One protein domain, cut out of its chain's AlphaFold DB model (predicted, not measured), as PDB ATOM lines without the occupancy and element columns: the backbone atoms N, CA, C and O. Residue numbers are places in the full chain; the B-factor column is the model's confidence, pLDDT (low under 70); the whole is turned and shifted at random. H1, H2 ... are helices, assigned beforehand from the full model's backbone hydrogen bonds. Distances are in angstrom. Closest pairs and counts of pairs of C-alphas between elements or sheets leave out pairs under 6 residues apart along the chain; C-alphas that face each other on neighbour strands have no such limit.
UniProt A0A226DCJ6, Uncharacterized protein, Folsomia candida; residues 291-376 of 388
ATOM      1  N   THR A 291     185.905  72.441 173.922       55.19
ATOM      2  CA  THR A 291     185.612  73.208 172.697       55.19
ATOM      3  C   THR A 291     184.283  73.950 172.799       55.19
ATOM      4  O   THR A 291     184.231  75.135 172.482       55.19
ATOM      5  N   VAL A 292     183.247  73.317 173.360       58.12
ATOM      6  CA  VAL A 292     181.930  73.953 173.547       58.12
ATOM      7  C   VAL A 292     181.988  75.123 174.538       58.12
ATOM      8  O   VAL A 292     181.313  76.132 174.334       58.12
ATOM      9  N   LEU A 293     182.799  75.037 175.600       56.34
ATOM     10  CA  LEU A 293     182.970  76.159 176.531       56.34
ATOM     11  C   LEU A 293     183.753  77.316 175.903       56.34
ATOM     12  O   LEU A 293     183.330  78.462 176.034       56.34
ATOM     13  N   LEU A 294     184.850  77.042 175.190       58.50
ATOM     14  CA  LEU A 294     185.643  78.091 174.541       58.50
ATOM     15  C   LEU A 294     184.855  78.830 173.451       58.50
ATOM     16  O   LEU A 294     184.900  80.057 173.419       58.50
ATOM     17  N   GLU A 295     184.071  78.128 172.627       60.94
ATOM     18  CA  GLU A 295     183.202  78.774 171.629       60.94
ATOM     19  C   GLU A 295     182.122  79.655 172.279       60.94
ATOM     20  O   GLU A 295     181.845  80.754 171.794       60.94
ATOM     21  N   ARG A 296     181.574  79.243 173.433       59.47
ATOM     22  CA  ARG A 296     180.627  80.076 174.195       59.47
ATOM     23  C   ARG A 296     181.276  81.333 174.782       59.47
ATOM     24  O   ARG A 296     180.633  82.380 174.808       59.47
ATOM     25  N   PHE A 297     182.532  81.263 175.223       64.75
ATOM     26  CA  PHE A 297     183.243  82.436 175.751       64.75
ATOM     27  C   PHE A 297     183.660  83.425 174.658       64.75
ATOM     28  O   PHE A 297     183.629  84.632 174.900       64.75
ATOM     29  N   VAL A 298     184.003  82.947 173.456       69.50
ATOM     30  CA  VAL A 298     184.320  83.831 172.319       69.50
ATOM     31  C   VAL A 298     183.095  84.668 171.937       69.50
ATOM     32  O   VAL A 298     183.219  85.883 171.802       69.50
ATOM     33  N   GLY A 299     181.901  84.064 171.900       71.06
ATOM     34  CA  GLY A 299     180.656  84.803 171.655       71.06
ATOM     35  C   GLY A 299     180.292  85.811 172.755       71.06
ATOM     36  O   GLY A 299     179.646  86.821 172.477       71.06
ATOM     37  N   LEU A 300     180.736  85.584 173.998       75.94
ATOM     38  CA  LEU A 300     180.451  86.485 175.118       75.94
ATOM     39  C   LEU A 300     181.167  87.833 174.963       75.94
ATOM     40  O   LEU A 300     180.588  88.869 175.272       75.94
ATOM     41  N   ASN A 301     182.407  87.835 174.465       74.50
ATOM     42  CA  ASN A 301     183.160  89.075 174.262       74.50
ATOM     43  C   ASN A 301     182.511  89.959 173.194       74.50
ATOM     44  O   ASN A 301     182.425  91.172 173.378       74.50
ATOM     45  N   ASP A 302     182.014  89.358 172.114       80.81
ATOM     46  CA  ASP A 302     181.308  90.090 171.062       80.81
ATOM     47  C   ASP A 302     179.979  90.647 171.571       80.81
ATOM     48  O   ASP A 302     179.679  91.816 171.330       80.81
ATOM     49  N   LEU A 303     179.237  89.865 172.363       79.44
ATOM     50  CA  LEU A 303     178.010  90.326 173.010       79.44
ATOM     51  C   LEU A 303     178.283  91.491 173.972       79.44
ATOM     52  O   LEU A 303     177.587  92.502 173.934       79.44
ATOM     53  N   VAL A 304     179.316  91.384 174.811       83.44
ATOM     54  CA  VAL A 304     179.708  92.456 175.737       83.44
ATOM     55  C   VAL A 304     180.101  93.709 174.960       83.44
ATOM     56  O   VAL A 304     179.652  94.799 175.307       83.44
ATOM     57  N   ASN A 305     180.880  93.578 173.885       83.00
ATOM     58  CA  ASN A 305     181.254  94.713 173.044       83.00
ATOM     59  C   ASN A 305     180.028  95.356 172.379       83.00
ATOM     60  O   ASN A 305     179.925  96.581 172.347       83.00
ATOM     61  N   GLU A 306     179.075  94.565 171.890       85.38
ATOM     62  CA  GLU A 306     177.846  95.065 171.267       85.38
ATOM     63  C   GLU A 306     176.941  95.785 172.288       85.38
ATOM     64  O   GLU A 306     176.444  96.882 172.028       85.38
ATOM     65  N   VAL A 307     176.809  95.237 173.500       85.19
ATOM     66  CA  VAL A 307     176.046  95.862 174.594       85.19
ATOM     67  C   VAL A 307     176.714  97.155 175.078       85.19
ATOM     68  O   VAL A 307     176.030  98.158 175.279       85.19
ATOM     69  N   VAL A 308     178.039  97.162 175.250       86.06
ATOM     70  CA  VAL A 308     178.800  98.322 175.757       86.06
ATOM     71  C   VAL A 308     178.898  99.443 174.720       86.06
ATOM     72  O   VAL A 308     179.009 100.615 175.087       86.06
ATOM     73  N   THR A 309     178.843  99.112 173.428       87.25
ATOM     74  CA  THR A 309     178.827 100.115 172.349       87.25
ATOM     75  C   THR A 309     177.440 100.705 172.102       87.25
ATOM     76  O   THR A 309     177.353 101.807 171.559       87.25
ATOM     77  N   SER A 310     176.366 100.037 172.540       89.00
ATOM     78  CA  SER A 310     175.000 100.557 172.462       89.00
ATOM     79  C   SER A 310     174.720 101.579 173.580       89.00
ATOM     80  O   SER A 310     174.599 101.196 174.747       89.00
ATOM     81  N   PRO A 311     174.569 102.883 173.264       87.75
ATOM     82  CA  PRO A 311     174.333 103.908 174.285       87.75
ATOM     83  C   PRO A 311     173.003 103.694 175.020       87.75
ATOM     84  O   PRO A 311     172.928 103.903 176.226       87.75
ATOM     85  N   GLU A 312     171.986 103.211 174.306       89.19
ATOM     86  CA  GLU A 312     170.647 102.905 174.820       89.19
ATOM     87  C   GLU A 312     170.696 101.798 175.893       89.19
ATOM     88  O   GLU A 312     170.117 101.914 176.976       89.19
ATOM     89  N   CYS A 313     171.460 100.731 175.637       89.69
ATOM     90  CA  CYS A 313     171.594  99.615 176.575       89.69
ATOM     91  C   CYS A 313     172.463  99.970 177.784       89.69
ATOM     92  O   CYS A 313     172.141  99.581 178.910       89.69
ATOM     93  N   VAL A 314     173.527 100.747 177.579       91.69
ATOM     94  CA  VAL A 314     174.352 101.279 178.670       91.69
ATOM     95  C   VAL A 314     173.531 102.166 179.607       91.69
ATOM     96  O   VAL A 314     173.656 102.029 180.824       91.69
ATOM     97  N   GLU A 315     172.678 103.040 179.068       90.88
ATOM     98  CA  GLU A 315     171.782 103.892 179.860       90.88
ATOM     99  C   GLU A 315     170.839 103.056 180.735       90.88
ATOM    100  O   GLU A 315     170.727 103.306 181.940       90.88
ATOM    101  N   ARG A 316     170.222 102.013 180.164       90.31
ATOM    102  CA  ARG A 316     169.344 101.100 180.910       90.31
ATOM    103  C   ARG A 316     170.086 100.341 182.010       90.31
ATOM    104  O   ARG A 316     169.609 100.301 183.144       90.31
ATOM    105  N   MET A 317     171.247  99.762 181.702       89.69
ATOM    106  CA  MET A 317     172.055  99.042 182.695       89.69
ATOM    107  C   MET A 317     172.495  99.966 183.830       89.69
ATOM    108  O   MET A 317     172.411  99.592 184.995       89.69
ATOM    109  N   ALA A 318     172.927 101.186 183.508       90.94
ATOM    110  CA  ALA A 318     173.318 102.168 184.511       90.94
ATOM    111  C   ALA A 318     172.151 102.559 185.430       90.94
ATOM    112  O   ALA A 318     172.352 102.666 186.640       90.94
ATOM    113  N   CYS A 319     170.944 102.714 184.877       90.31
ATOM    114  CA  CYS A 319     169.729 102.963 185.654       90.31
ATOM    115  C   CYS A 319     169.427 101.800 186.617       90.31
ATOM    116  O   CYS A 319     169.215 102.025 187.808       90.31
ATOM    117  N   GLU A 320     169.477 100.549 186.144       89.50
ATOM    118  CA  GLU A 320     169.240  99.371 186.995       89.50
ATOM    119  C   GLU A 320     170.305  99.208 188.083       89.50
ATOM    120  O   GLU A 320     169.973  98.936 189.236       89.50
ATOM    121  N   ILE A 321     171.581  99.433 187.760       89.25
ATOM    122  CA  ILE A 321     172.662  99.381 188.752       89.25
ATOM    123  C   ILE A 321     172.464 100.474 189.812       89.25
ATOM    124  O   ILE A 321     172.650 100.203 190.998       89.25
ATOM    125  N   ALA A 322     172.053 101.684 189.421       87.50
ATOM    126  CA  ALA A 322     171.739 102.754 190.367       87.50
ATOM    127  C   ALA A 322     170.557 102.372 191.276       87.50
ATOM    128  O   ALA A 322     170.655 102.514 192.497       87.50
ATOM    129  N   ARG A 323     169.486 101.807 190.704       89.69
ATOM    130  CA  ARG A 323     168.318 101.308 191.448       89.69
ATOM    131  C   ARG A 323     168.700 100.249 192.479       89.69
ATOM    132  O   ARG A 323     168.352 100.371 193.654       89.69
ATOM    133  N   VAL A 324     169.432  99.220 192.050       88.25
ATOM    134  CA  VAL A 324     169.887  98.127 192.919       88.25
ATOM    135  C   VAL A 324     170.842  98.661 193.984       88.25
ATOM    136  O   VAL A 324     170.655  98.379 195.164       88.25
ATOM    137  N   GLY A 325     171.811  99.494 193.601       87.62
ATOM    138  CA  GLY A 325     172.772 100.077 194.533       87.62
ATOM    139  C   GLY A 325     172.105 100.865 195.659       87.62
ATOM    140  O   GLY A 325     172.429 100.652 196.828       87.62
ATOM    141  N   ARG A 326     171.109 101.702 195.341       85.69
ATOM    142  CA  ARG A 326     170.357 102.442 196.367       85.69
ATOM    143  C   ARG A 326     169.537 101.527 197.274       85.69
ATOM    144  O   ARG A 326     169.481 101.779 198.475       85.69
ATOM    145  N   LYS A 327     168.953 100.445 196.741       86.88
ATOM    146  CA  LYS A 327     168.222  99.449 197.550       86.88
ATOM    147  C   LYS A 327     169.116  98.797 198.615       86.88
ATOM    148  O   LYS A 327     168.633  98.483 199.696       86.88
ATOM    149  N   PHE A 328     170.407  98.633 198.325       89.19
ATOM    150  CA  PHE A 328     171.405  98.085 199.252       89.19
ATOM    151  C   PHE A 328     172.131  99.149 200.097       89.19
ATOM    152  O   PHE A 328     173.127  98.838 200.745       89.19
ATOM    153  N   GLY A 329     171.665 100.403 200.103       88.12
ATOM    154  CA  GLY A 329     172.279 101.470 200.901       88.12
ATOM    155  C   GLY A 329     173.661 101.910 200.404       88.12
ATOM    156  O   GLY A 329     174.416 102.525 201.156       88.12
ATOM    157  N   ILE A 330     174.015 101.614 199.147       89.31
ATOM    158  CA  ILE A 330     175.247 102.132 198.546       89.31
ATOM    159  C   ILE A 330     175.108 103.654 198.433       89.31
ATOM    160  O   ILE A 330     174.153 104.153 197.840       89.31
ATOM    161  N   GLN A 331     176.064 104.379 199.022       79.88
ATOM    162  CA  GLN A 331     176.045 105.841 199.112       79.88
ATOM    163  C   GLN A 331     175.812 106.510 197.750       79.88
ATOM    164  O   GLN A 331     176.372 106.094 196.725       79.88
ATOM    165  N   GLU A 332     175.033 107.597 197.766       79.94
ATOM    166  CA  GLU A 332     174.855 108.479 196.613       79.94
ATOM    167  C   GLU A 332     176.230 108.878 196.044       79.94
ATOM    168  O   GLU A 332     177.175 109.183 196.775       79.94
ATOM    169  N   GLY A 333     176.378 108.788 194.720       81.06
ATOM    170  CA  GLY A 333     177.636 109.094 194.031       81.06
ATOM    171  C   GLY A 333     178.635 107.934 193.889       81.06
ATOM    172  O   GLY A 333     179.680 108.126 193.266       81.06
ATOM    173  N   PHE A 334     178.361 106.712 194.374       85.12
ATOM    174  CA  PHE A 334     179.232 105.550 194.096       85.12
ATOM    175  C   PHE A 334     179.442 105.324 192.591       85.12
ATOM    176  O   PHE A 334     180.576 105.222 192.115       85.12
ATOM    177  N   MET A 335     178.353 105.320 191.823       81.75
ATOM    178  CA  MET A 335     178.427 105.153 190.373       81.75
ATOM    179  C   MET A 335     179.143 106.325 189.701       81.75
ATOM    180  O   MET A 335     179.934 106.119 188.784       81.75
ATOM    181  N   GLU A 336     178.964 107.549 190.197       86.25
ATOM    182  CA  GLU A 336     179.700 108.712 189.699       86.25
ATOM    183  C   GLU A 336     181.209 108.575 189.935       86.25
ATOM    184  O   GLU A 336     181.999 108.906 189.047       86.25
ATOM    185  N   LYS A 337     181.628 108.025 191.085       88.69
ATOM    186  CA  LYS A 337     183.038 107.714 191.369       88.69
ATOM    187  C   LYS A 337     183.594 106.696 190.372       88.69
ATOM    188  O   LYS A 337     184.665 106.943 189.821       88.69
ATOM    189  N   ILE A 338     182.867 105.614 190.073       85.88
ATOM    190  CA  ILE A 338     183.282 104.620 189.061       85.88
ATOM    191  C   ILE A 338     183.421 105.277 187.682       85.88
ATOM    192  O   ILE A 338     184.451 105.152 187.019       85.88
ATOM    193  N   VAL A 339     182.414 106.038 187.266       89.19
ATOM    194  CA  VAL A 339     182.372 106.721 185.964       89.19
ATOM    195  C   VAL A 339     183.488 107.756 185.823       89.19
ATOM    196  O   VAL A 339     184.029 107.974 184.733       89.19
ATOM    197  N   ASN A 340     183.863 108.412 186.919       89.12
ATOM    198  CA  ASN A 340     184.966 109.363 186.937       89.12
ATOM    199  C   ASN A 340     186.342 108.683 186.894       89.12
ATOM    200  O   ASN A 340     187.284 109.314 186.415       89.12
ATOM    201  N   GLN A 341     186.446 107.415 187.306       90.25
ATOM    202  CA  GLN A 341     187.662 106.603 187.185       90.25
ATOM    203  C   GLN A 341     187.866 105.990 185.793       90.25
ATOM    204  O   GLN A 341     188.976 105.535 185.500       90.25
ATOM    205  N   LEU A 342     186.838 105.973 184.937       86.62
ATOM    206  CA  LEU A 342     187.005 105.548 183.550       86.62
ATOM    207  C   LEU A 342     187.969 106.502 182.820       86.62
ATOM    208  O   LEU A 342     187.870 107.725 183.004       86.62
ATOM    209  N   PRO A 343     188.901 105.965 182.006       86.44
ATOM    210  CA  PRO A 343     189.813 106.783 181.217       86.44
ATOM    211  C   PRO A 343     189.030 107.772 180.339       86.44
ATOM    212  O   PRO A 343     187.869 107.558 180.017       86.44
ATOM    213  N   LYS A 344     189.635 108.919 180.014       85.06
ATOM    214  CA  LYS A 344     189.010 109.955 179.165       85.06
ATOM    215  C   LYS A 344     189.302 109.739 177.676       85.06
ATOM    216  O   LYS A 344     189.312 110.695 176.906       85.06
ATOM    217  N   ASP A 345     189.621 108.517 177.275       85.62
ATOM    218  CA  ASP A 345     189.923 108.206 175.886       85.62
ATOM    219  C   ASP A 345     188.658 108.297 175.018       85.62
ATOM    220  O   ASP A 345     187.548 108.006 175.461       85.62
ATOM    221  N   GLY A 346     188.814 108.704 173.755       78.56
ATOM    222  CA  GLY A 346     187.678 108.934 172.851       78.56
ATOM    223  C   GLY A 346     186.759 107.717 172.671       78.56
ATOM    224  O   GLY A 346     185.590 107.885 172.340       78.56
ATOM    225  N   LYS A 347     187.253 106.502 172.950       80.38
ATOM    226  CA  LYS A 347     186.477 105.254 172.881       80.38
ATOM    227  C   LYS A 347     185.520 105.070 174.063       80.38
ATOM    228  O   LYS A 347     184.432 104.535 173.882       80.38
ATOM    229  N   THR A 348     185.883 105.528 175.259       83.56
ATOM    230  CA  THR A 348     185.049 105.393 176.469       83.56
ATOM    231  C   THR A 348     184.148 106.604 176.708       83.56
ATOM    232  O   THR A 348     183.265 106.555 177.566       83.56
ATOM    233  N   GLY A 349     184.309 107.680 175.929       86.94
ATOM    234  CA  GLY A 349     183.477 108.882 176.020       86.94
ATOM    235  C   GLY A 349     181.979 108.582 175.900       86.94
ATOM    236  O   GLY A 349     181.195 109.057 176.722       86.94
ATOM    237  N   GLY A 350     181.590 107.731 174.944       85.56
ATOM    238  CA  GLY A 350     180.198 107.295 174.770       85.56
ATOM    239  C   GLY A 350     179.659 106.530 175.982       85.56
ATOM    240  O   GLY A 350     178.597 106.872 176.501       85.56
ATOM    241  N   LEU A 351     180.439 105.575 176.500       87.44
ATOM    242  CA  LEU A 351     180.111 104.797 177.700       87.44
ATOM    243  C   LEU A 351     179.913 105.708 178.919       87.44
ATOM    244  O   LEU A 351     178.917 105.608 179.631       87.44
ATOM    245  N   LYS A 352     180.832 106.656 179.129       90.88
ATOM    246  CA  LYS A 352     180.769 107.619 180.233       90.88
ATOM    247  C   LYS A 352     179.508 108.482 180.170       90.88
ATOM    248  O   LYS A 352     178.891 108.740 181.202       90.88
ATOM    249  N   ILE A 353     179.134 108.931 178.972       90.88
ATOM    250  CA  ILE A 353     177.927 109.731 178.745       90.88
ATOM    251  C   ILE A 353     176.667 108.893 179.001       90.88
ATOM    252  O   ILE A 353     175.773 109.374 179.698       90.88
ATOM    253  N   GLY A 354     176.618 107.655 178.500       88.75
ATOM    254  CA  GLY A 354     175.483 106.750 178.705       88.75
ATOM    255  C   GLY A 354     175.264 106.423 180.182       88.75
ATOM    256  O   GLY A 354     174.154 106.560 180.689       88.75
ATOM    257  N   ILE A 355     176.332 106.107 180.924       90.69
ATOM    258  CA  ILE A 355     176.201 105.819 182.359       90.69
ATOM    259  C   ILE A 355     175.692 107.051 183.123       90.69
ATOM    260  O   ILE A 355     174.787 106.932 183.945       90.69
ATOM    261  N   LYS A 356     176.212 108.253 182.825       92.06
ATOM    262  CA  LYS A 356     175.728 109.496 183.457       92.06
ATOM    263  C   LYS A 356     174.258 109.773 183.159       92.06
ATOM    264  O   LYS A 356     173.540 110.209 184.055       92.06
ATOM    265  N   ARG A 357     173.810 109.532 181.923       91.50
ATOM    266  CA  ARG A 357     172.399 109.693 181.549       91.50
ATOM    267  C   ARG A 357     171.505 108.694 182.275       91.50
ATOM    268  O   ARG A 357     170.480 109.112 182.797       91.50
ATOM    269  N   GLY A 358     171.922 107.431 182.386       88.25
ATOM    270  CA  GLY A 358     171.179 106.409 183.127       88.25
ATOM    271  C   GLY A 358     171.020 106.733 184.617       88.25
ATOM    272  O   GLY A 358     169.920 106.619 185.149       88.25
ATOM    273  N   ILE A 359     172.087 107.209 185.273       89.50
ATOM    274  CA  ILE A 359     172.031 107.654 186.680       89.50
ATOM    275  C   ILE A 359     171.093 108.855 186.823       89.50
ATOM    276  O   ILE A 359     170.182 108.828 187.643       89.50
ATOM    277  N   LYS A 360     171.269 109.880 185.979       90.50
ATOM    278  CA  LYS A 360     170.433 111.083 186.027       90.50
ATOM    279  C   LYS A 360     168.956 110.754 185.806       90.50
ATOM    280  O   LYS A 360     168.104 111.283 186.505       90.50
ATOM    281  N   PHE A 361     168.652 109.862 184.867       89.44
ATOM    282  CA  PHE A 361     167.285 109.422 184.610       89.44
ATOM    283  C   PHE A 361     166.658 108.750 185.838       89.44
ATOM    284  O   PHE A 361     165.495 109.002 186.147       89.44
ATOM    285  N   TYR A 362     167.424 107.926 186.557       87.94
ATOM    286  CA  TYR A 362     166.971 107.314 187.804       87.94
ATOM    287  C   TYR A 362     166.688 108.363 188.897       87.94
ATOM    288  O   TYR A 362     165.649 108.299 189.561       87.94
ATOM    289  N   ASP A 363     167.578 109.345 189.047       88.88
ATOM    290  CA  ASP A 363     167.442 110.424 190.031       88.88
ATOM    291  C   ASP A 363     166.237 111.332 189.717       88.88
ATOM    292  O   ASP A 363     165.414 111.606 190.595       88.88
ATOM    293  N   ASP A 364     166.075 111.722 188.448       89.00
ATOM    294  CA  ASP A 364     164.955 112.538 187.960       89.00
ATOM    295  C   ASP A 364     163.610 111.798 188.117       89.00
ATOM    296  O   ASP A 364     162.580 112.409 188.415       89.00
ATOM    297  N   ALA A 365     163.609 110.467 187.976       85.75
ATOM    298  CA  ALA A 365     162.425 109.624 188.143       85.75
ATOM    299  C   ALA A 365     162.028 109.362 189.609       85.75
ATOM    300  O   ALA A 365     161.052 108.642 189.852       85.75
ATOM    301  N   LYS A 366     162.758 109.924 190.585       80.81
ATOM    302  CA  LYS A 366     162.514 109.757 192.031       80.81
ATOM    303  C   LYS A 366     162.374 108.287 192.466       80.81
ATOM    304  O   LYS A 366     161.594 107.975 193.360       80.81
ATOM    305  N   GLY A 367     163.121 107.382 191.829       65.94
ATOM    306  CA  GLY A 367     163.213 105.976 192.239       65.94
ATOM    307  C   GLY A 367     162.018 105.069 191.906       65.94
ATOM    308  O   GLY A 367     162.053 103.896 192.276       65.94
ATOM    309  N   ASN A 368     160.994 105.547 191.192       63.06
ATOM    310  CA  ASN A 368     159.925 104.669 190.694       63.06
ATOM    311  C   ASN A 368     160.386 103.883 189.452       63.06
ATOM    312  O   ASN A 368     161.367 104.270 188.833       63.06
ATOM    313  N   GLU A 369     159.689 102.785 189.117       64.88
ATOM    314  CA  GLU A 369     159.979 101.678 188.162       64.88
ATOM    315  C   GLU A 369     160.348 102.041 186.695       64.88
ATOM    316  O   GLU A 369     160.016 101.344 185.734       64.88
ATOM    317  N   THR A 370     161.034 103.149 186.459       73.12
ATOM    318  CA  THR A 370     161.213 103.775 185.151       73.12
ATOM    319  C   THR A 370     162.397 103.233 184.369       73.12
ATOM    320  O   THR A 370     162.410 103.401 183.152       73.12
ATOM    321  N   CYS A 371     163.354 102.538 184.994       84.12
ATOM    322  CA  CYS A 371     164.491 101.964 184.265       84.12
ATOM    323  C   CYS A 371     164.046 100.984 183.168       84.12
ATOM    324  O   CYS A 371     164.677 100.904 182.117       84.12
ATOM    325  N   LEU A 372     162.907 100.307 183.356       82.00
ATOM    326  CA  LEU A 372     162.308  99.417 182.358       82.00
ATOM    327  C   LEU A 372     161.770 100.154 181.121       82.00
ATOM    328  O   LEU A 372     161.631  99.537 180.067       82.00
ATOM    329  N   LYS A 373     161.488 101.460 181.230       85.12
ATOM    330  CA  LYS A 373     161.025 102.295 180.111       85.12
ATOM    331  C   LYS A 373     162.161 102.711 179.180       85.12
ATOM    332  O   LYS A 373     161.889 103.158 178.067       85.12
ATOM    333  N   LEU A 374     163.417 102.572 179.610       85.81
ATOM    334  CA  LEU A 374     164.563 102.788 178.737       85.81
ATOM    335  C   LEU A 374     164.622 101.641 177.726       85.81
ATOM    336  O   LEU A 374     164.796 100.471 178.078       85.81
ATOM    337  N   ALA A 375     164.445 101.980 176.451       81.94
ATOM    338  CA  ALA A 375     164.597 101.019 175.376       81.94
ATOM    339  C   ALA A 375     166.059 100.552 175.337       81.94
ATOM    340  O   ALA A 375     166.976 101.361 175.312       81.94
ATOM    341  N   CYS A 376     166.270  99.243 175.318       84.38
ATOM    342  CA  CYS A 376     167.515  98.641 174.859       84.38
ATOM    343  C   CYS A 376     167.082  97.772 173.691       84.38
ATOM    344  O   CYS A 376     166.395  96.767 173.900       84.38
TER     345      CYS A 376
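AT A GLANCE: This is residues 291 to 376 of the 388 residues of an uncharacterized protein of Folsomia candida (UniProt A0A226DCJ6). A small body of helices has one long helical arm: H1 sticks out of it with residues 291 to 306 and makes much of the length. In the body H2 and H4 cross at a steep tilt, H3 folds back beside H4 as a helical hairpin, and the short H5 packs on H2. The printed part has 86 residues with five named helices, H1 to H5 in that order, and no named strand; its class is all helix. The whole is only just loose, close to compact, with a radius of gyration of the C-alphas of 14.5 A. It is elongated, spanning 46 by 29 by 24 A.

HOW THE PARTS SIT: Start with H1, residues 291 to 309, and pass by a tight link of one residue, Ser 310, to H2, residues 311 to 327. These two only just touch, with 3 pairs of C-alphas within 8 A, and only at the corner by their link; look at the C-alphas of Val 308 and Val 314, the closest, 6.1 A apart. Their lines stand about perpendicular, at 85 degrees. Next comes H3, residues 334 to 341, close to H2 but not clearly touching; the closest C-alphas, of Ala 322 and Met 335, are 7.1 A apart. Go on to H4, residues 349 to 364, the hub, which touches the four other helices. H3 and H4 form a helical hairpin, opposite ways at a shallow tilt of 18 degrees, with the C-alphas of Val 339 and Lys 352 closest at 6.0 A. H2 and H4 touch with 30 pairs of C-alphas within 8 A, the same way at a steep tilt of 47 degrees; their closest C-alphas, of Glu 315 and Gly 358, are 4.2 A apart. H1 and H4 only just touch, with 3 pairs, and only at their ends, where the C-alphas of Val 308 and Leu 351 are closest at 6.9 A. Last is H5, residues 370 to 373, which touches H2 at residues 316 to 320 alone, with the C-alphas of Cys 319 and Cys 371 closest at 5.5 A. H5 and H4 only just touch, with 3 pairs, and only at the corner by their link; the closest C-alphas, of Tyr 362 and Cys 371, are 6.9 A apart. H1 is apart from H3 and H5, and H3 is apart from H5. In H2, H3 and H4 every O i to N i+4 pair is within hydrogen-bond range, in H1 14 of 15 are, and H5 is too short for such a pair.

IN THESE COORDINATES: Find C-alpha 291 at (185.612, 73.208, 172.697); from there H1, the longest helix with 19 residues, runs 27.8 A to C-alpha 309. H2 begins at C-alpha 311, at (174.333, 103.908, 174.285), and runs 24.5 A to Lys 327. H3, from Phe 334 to Gln 341, is 11.0 A long. H4 runs 22.3 A from Gly 349 to Asp 364. H5 has four residues and ends at C-alpha 373, at (161.025, 102.295, 180.111).

THE WHOLE: The two C-alphas farthest apart, of Thr 291 and Lys 366, are 47.4 A apart. Without the residues that stand free, the body has 70 residues and spans 33 by 26 by 17 A. The printed part has no cut. H4 to H5 is a tight link, H2 to H3 and H3 to H4 are short ones, and no link is long. The mean pLDDT of the printed part is 83.0; look for values under 70 at residues 291 to 298, which belong to H1, and at residues 367 to 369.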